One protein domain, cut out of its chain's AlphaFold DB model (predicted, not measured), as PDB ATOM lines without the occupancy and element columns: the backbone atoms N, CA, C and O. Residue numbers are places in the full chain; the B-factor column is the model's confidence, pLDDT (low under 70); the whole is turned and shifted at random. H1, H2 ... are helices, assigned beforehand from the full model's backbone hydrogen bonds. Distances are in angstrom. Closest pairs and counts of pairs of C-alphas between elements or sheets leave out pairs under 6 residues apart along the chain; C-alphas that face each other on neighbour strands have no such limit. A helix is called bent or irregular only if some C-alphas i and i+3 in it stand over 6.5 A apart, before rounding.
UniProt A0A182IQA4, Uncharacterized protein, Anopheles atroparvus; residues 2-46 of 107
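Overview. This is residues 2 to 46 of the 107 residues of an uncharacterized protein of Anopheles atroparvus (UniProt A0A182IQA4). Two helices form the arms of an open V, with residues 20 to 24 at its point and empty space between the arms. The second arm, H2, has a kink near its far end. The printed part has 45 residues, in the order H1, H2, with no named strand; the class is all helix. It is extended, with a radius of gyration of the C-alphas of 16.0 A, and flat, spanning 44 by 27 by 10 A.

Along the chain. H1 is residues 2 to 19, 26.5 A long, from C-alpha 2 at (214.536, 289.266, 228.759). H2 is residues 25 to 44, 23.7 A long, ending with C-alpha 44 at (210.678, 250.640, 232.844). H2 has a kink of 51 degrees near residue 38 and is irregular: C-alphas 38 and 41 are 7.1 A apart.

Arrangement. H1 and H2 are apart, with a tight link of 5 residues. Every O i to N i+4 pair is within hydrogen-bond range in H1, and 13 of 16 in H2.

Size, cuts and confidence. The two farthest C-alphas, of Leu 2 and Glu 42, are 43.8 A apart. Residues 2 to 31 stand free. The printed part has no cut. The model's pLDDT is under 70 at residue 2 and residues 40 to 46.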
ATOM      1  N   LEU A   2     214.601 289.941 230.077       61.41
ATOM      2  CA  LEU A   2     214.536 289.266 228.759       61.41
ATOM      3  C   LEU A   2     214.112 287.778 228.794       61.41
ATOM      4  O   LEU A   2     213.538 287.270 227.832       61.41
ATOM      5  N   SER A   3     214.342 287.068 229.904       77.81
ATOM      6  CA  SER A   3     214.003 285.641 230.032       77.81
ATOM      7  C   SER A   3     212.497 285.379 230.141       77.81
ATOM      8  O   SER A   3     212.025 284.336 229.693       77.81
ATOM      9  N   THR A   4     211.722 286.313 230.699       82.06
ATOM     10  CA  THR A   4     210.269 286.159 230.866       82.06
ATOM     11  C   THR A   4     209.527 286.312 229.539       82.06
ATOM     12  O   THR A   4     208.615 285.535 229.263       82.06
ATOM     13  N   TRP A   5     209.960 287.234 228.673       84.00
ATOM     14  CA  TRP A   5     209.417 287.411 227.320       84.00
ATOM     15  C   TRP A   5     209.651 286.190 226.433       84.00
ATOM     16  O   TRP A   5     208.715 285.691 225.814       84.00
ATOM     17  N   ARG A   6     210.875 285.644 226.435       88.50
ATOM     18  CA  ARG A   6     211.191 284.431 225.668       88.50
ATOM     19  C   ARG A   6     210.366 283.228 226.139       88.50
ATOM     20  O   ARG A   6     209.890 282.464 225.306       88.50
ATOM     21  N   LYS A   7     210.130 283.091 227.451       89.75
ATOM     22  CA  LYS A   7     209.241 282.051 228.004       89.75
ATOM     23  C   LYS A   7     207.799 282.201 227.508       89.75
ATOM     24  O   LYS A   7     207.203 281.209 227.101       89.75
ATOM     25  N   ARG A   8     207.253 283.425 227.498       90.94
ATOM     26  CA  ARG A   8     205.893 283.697 226.992       90.94
ATOM     27  C   ARG A   8     205.758 283.387 225.502       90.94
ATOM     28  O   ARG A   8     204.790 282.746 225.108       90.94
ATOM     29  N   GLU A   9     206.739 283.781 224.695       94.00
ATOM     30  CA  GLU A   9     206.722 283.526 223.251       94.00
ATOM     31  C   GLU A   9     206.812 282.024 222.935       94.00
ATOM     32  O   GLU A   9     206.067 281.512 222.102       94.00
ATOM     33  N   MET A  10     207.661 281.288 223.656       90.69
ATOM     34  CA  MET A  10     207.748 279.829 223.531       90.69
ATOM     35  C   MET A  10     206.451 279.134 223.956       90.69
ATOM     36  O   MET A  10     205.976 278.251 223.248       90.69
ATOM     37  N   ALA A  11     205.837 279.561 225.065       92.19
ATOM     38  CA  ALA A  11     204.551 279.025 225.509       92.19
ATOM     39  C   ALA A  11     203.439 279.270 224.474       92.19
ATOM     40  O   ALA A  11     202.631 278.382 224.202       92.19
ATOM     41  N   ARG A  12     203.430 280.448 223.838       93.50
ATOM     42  CA  ARG A  12     202.485 280.789 222.768       93.50
ATOM     43  C   ARG A  12     202.699 279.924 221.523       93.50
ATOM     44  O   ARG A  12     201.733 279.365 221.010       93.50
ATOM     45  N   LYS A  13     203.947 279.752 221.074       92.31
ATOM     46  CA  LYS A  13     204.291 278.867 219.944       92.31
ATOM     47  C   LYS A  13     203.901 277.414 220.210       92.31
ATOM     48  O   LYS A  13     203.302 276.778 219.347       92.31
ATOM     49  N   LEU A  14     204.173 276.921 221.417       89.19
ATOM     50  CA  LEU A  14     203.785 275.577 221.839       89.19
ATOM     51  C   LEU A  14     202.262 275.404 221.845       89.19
ATOM     52  O   LEU A  14     201.761 274.408 221.339       89.19
ATOM     53  N   SER A  15     201.518 276.384 222.366       87.94
ATOM     54  CA  SER A  15     200.052 276.348 222.380       87.94
ATOM     55  C   SER A  15     199.459 276.278 220.968       87.94
ATOM     56  O   SER A  15     198.539 275.497 220.731       87.94
ATOM     57  N   ILE A  16     200.013 277.044 220.023       91.25
ATOM     58  CA  ILE A  16     199.598 277.018 218.615       91.25
ATOM     59  C   ILE A  16     199.891 275.646 217.997       91.25
ATOM     60  O   ILE A  16     199.000 275.041 217.410       91.25
ATOM     61  N   ALA A  17     201.103 275.117 218.182       87.12
ATOM     62  CA  ALA A  17     201.473 273.792 217.682       87.12
ATOM     63  C   ALA A  17     200.594 272.676 218.277       87.12
ATOM     64  O   ALA A  17     200.182 271.766 217.566       87.12
ATOM     65  N   TYR A  18     200.250 272.774 219.564       81.44
ATOM     66  CA  TYR A  18     199.407 271.794 220.248       81.44
ATOM     67  C   TYR A  18     197.946 271.827 219.783       81.44
ATOM     68  O   TYR A  18     197.273 270.801 219.805       81.44
ATOM     69  N   ARG A  19     197.445 272.994 219.359       83.56
ATOM     70  CA  ARG A  19     196.101 273.135 218.774       83.56
ATOM     71  C   ARG A  19     196.050 272.705 217.311       83.56
ATOM     72  O   ARG A  19     195.039 272.165 216.888       83.56
ATOM     73  N   ASN A  20     197.139 272.910 216.576       86.25
ATOM     74  CA  ASN A  20     197.230 272.623 215.142       86.25
ATOM     75  C   ASN A  20     197.748 271.213 214.826       86.25
ATOM     76  O   ASN A  20     198.088 270.924 213.679       86.25
ATOM     77  N   ARG A  21     197.864 270.335 215.824       80.56
ATOM     78  CA  ARG A  21     198.310 268.963 215.590       80.56
ATOM     79  C   ARG A  21     197.231 268.162 214.841       80.56
ATOM     80  O   ARG A  21     196.050 268.319 215.143       80.56
ATOM     81  N   PRO A  22     197.625 267.270 213.918       81.38
ATOM     82  CA  PRO A  22     196.682 266.445 213.163       81.38
ATOM     83  C   PRO A  22     196.049 265.321 214.001       81.38
ATOM     84  O   PRO A  22     194.984 264.836 213.646       81.38
ATOM     85  N   GLN A  23     196.685 264.910 215.105       83.00
ATOM     86  CA  GLN A  23     196.196 263.840 215.981       83.00
ATOM     87  C   GLN A  23     195.382 264.378 217.158       83.00
ATOM     88  O   GLN A  23     195.772 265.352 217.816       83.00
ATOM     89  N   THR A  24     194.277 263.712 217.479       86.94
ATOM     90  CA  THR A  24     193.436 264.123 218.607       86.94
ATOM     91  C   THR A  24     194.129 263.839 219.954       86.94
ATOM     92  O   THR A  24     194.926 262.905 220.067       86.94
ATOM     93  N   PRO A  25     193.860 264.626 221.022       83.38
ATOM     94  CA  PRO A  25     194.379 264.344 222.369       83.38
ATOM     95  C   PRO A  25     194.077 262.925 222.853       83.38
ATOM     96  O   PRO A  25     194.890 262.344 223.568       83.38
ATOM     97  N   LEU A  26     192.910 262.398 222.480       87.94
ATOM     98  CA  LEU A  26     192.457 261.070 222.863       87.94
ATOM     99  C   LEU A  26     193.297 259.984 222.186       87.94
ATOM    100  O   LEU A  26     193.812 259.107 222.871       87.94
ATOM    101  N   GLU A  27     193.500 260.076 220.872       89.75
ATOM    102  CA  GLU A  27     194.349 259.133 220.135       89.75
ATOM    103  C   GLU A  27     195.793 259.163 220.628       89.75
ATOM    104  O   GLU A  27     196.404 258.110 220.765       89.75
ATOM    105  N   LEU A  28     196.331 260.342 220.963       89.62
ATOM    106  CA  LEU A  28     197.672 260.445 221.539       89.62
ATOM    107  C   LEU A  28     197.764 259.738 222.898       89.62
ATOM    108  O   LEU A  28     198.760 259.072 223.174       89.62
ATOM    109  N   ALA A  29     196.745 259.885 223.751       90.75
ATOM    110  CA  ALA A  29     196.701 259.214 225.046       90.75
ATOM    111  C   ALA A  29     196.602 257.691 224.880       90.75
ATOM    112  O   ALA A  29     197.337 256.958 225.538       90.75
ATOM    113  N   ILE A  30     195.757 257.223 223.957       92.56
ATOM    114  CA  ILE A  30     195.631 255.803 223.614       92.56
ATOM    115  C   ILE A  30     196.961 255.272 223.073       92.56
ATOM    116  O   ILE A  30     197.448 254.257 223.558       92.56
ATOM    117  N   TRP A  31     197.591 255.983 222.136       90.62
ATOM    118  CA  TRP A  31     198.891 255.613 221.581       90.62
ATOM    119  C   TRP A  31     199.976 255.550 222.657       90.62
ATOM    120  O   TRP A  31     200.747 254.599 222.685       90.62
ATOM    121  N   ALA A  32     200.020 256.519 223.577       86.38
ATOM    122  CA  ALA A  32     200.986 256.514 224.671       86.38
ATOM    123  C   ALA A  32     200.785 255.308 225.600       86.38
ATOM    124  O   ALA A  32     201.765 254.675 225.983       86.38
ATOM    125  N   ILE A  33     199.534 254.968 225.930       89.56
ATOM    126  CA  ILE A  33     199.206 253.798 226.755       89.56
ATOM    127  C   ILE A  33     199.590 252.507 226.030       89.56
ATOM    128  O   ILE A  33     200.294 251.682 226.605       89.56
ATOM    129  N   LEU A  34     199.187 252.350 224.766       91.38
ATOM    130  CA  LEU A  34     199.520 251.175 223.957       91.38
ATOM    131  C   LEU A  34     201.031 251.016 223.814       91.38
ATOM    132  O   LEU A  34     201.561 249.946 224.078       91.38
ATOM    133  N   ASN A  35     201.747 252.100 223.523       86.25
ATOM    134  CA  ASN A  35     203.197 252.076 223.405       86.25
ATOM    135  C   ASN A  35     203.894 251.737 224.736       86.25
ATOM    136  O   ASN A  35     204.940 251.095 224.732       86.25
ATOM    137  N   VAL A  36     203.346 252.152 225.883       84.25
ATOM    138  CA  VAL A  36     203.874 251.762 227.203       84.25
ATOM    139  C   VAL A  36     203.581 250.291 227.507       84.25
ATOM    140  O   VAL A  36     204.433 249.620 228.079       84.25
ATOM    141  N   ILE A  37     202.424 249.768 227.110       83.12
ATOM    142  CA  ILE A  37     202.091 248.349 227.294       83.12
ATOM    143  C   ILE A  37     202.955 247.468 226.380       83.12
ATOM    144  O   ILE A  37     203.506 246.473 226.837       83.12
ATOM    145  N   GLU A  38     203.119 247.856 225.116       81.56
ATOM    146  CA  GLU A  38     203.867 247.096 224.107       81.56
ATOM    147  C   GLU A  38     205.388 247.188 224.297       81.56
ATOM    148  O   GLU A  38     206.078 246.180 224.195       81.56
ATOM    149  N   ASN A  39     205.922 248.381 224.593       76.06
ATOM    150  CA  ASN A  39     207.373 248.631 224.643       76.06
ATOM    151  C   ASN A  39     207.893 249.020 226.040       76.06
ATOM    152  O   ASN A  39     209.105 249.091 226.262       76.06
ATOM    153  N   GLY A  40     207.006 249.360 226.977       64.38
ATOM    154  CA  GLY A  40     207.363 249.970 228.260       64.38
ATOM    155  C   GLY A  40     207.530 248.990 229.421       64.38
ATOM    156  O   GLY A  40     208.290 249.307 230.335       64.38
ATOM    157  N   ALA A  41     206.923 247.799 229.382       58.78
ATOM    158  CA  ALA A  41     207.111 246.805 230.446       58.78
ATOM    159  C   ALA A  41     208.596 246.410 230.581       58.78
ATOM    160  O   ALA A  41     209.189 246.550 231.645       58.78
ATOM    161  N   GLU A  42     209.275 246.070 229.482       57.16
ATOM    162  CA  GLU A  42     210.682 245.648 229.554       57.16
ATOM    163  C   GLU A  42     211.666 246.783 229.889       57.16
ATOM    164  O   GLU A  42     212.733 246.538 230.464       57.16
ATOM    165  N   ARG A  43     211.330 248.034 229.539       55.81
ATOM    166  CA  ARG A  43     212.252 249.180 229.636       55.81
ATOM    167  C   ARG A  43     212.106 249.988 230.927       55.81
ATOM    168  O   ARG A  43     213.070 250.643 231.318       55.81
ATOM    169  N   PHE A  44     210.938 249.947 231.575       56.00
ATOM    170  CA  PHE A  44     210.678 250.640 232.844       56.00
ATOM    171  C   PHE A  44     210.658 249.700 234.063       56.00
ATOM    172  O   PHE A  44     210.975 250.160 235.159       56.00
ATOM    173  N   GLU A  45     210.351 248.401 233.909       54.31
ATOM    174  CA  GLU A  45     210.342 247.445 235.037       54.31
ATOM    175  C   GLU A  45     211.729 246.911 235.401       54.31
ATOM    176  O   GLU A  45     211.968 246.517 236.546       54.31
ATOM    177  N   ARG A  46     212.700 246.969 234.480       55.47
ATOM    178  CA  ARG A  46     214.100 246.890 234.891       55.47
ATOM    179  C   ARG A  46     214.456 248.205 235.558       55.47
ATOM    180  O   ARG A  46     214.923 249.138 234.908       55.47
TER     181      ARG A  46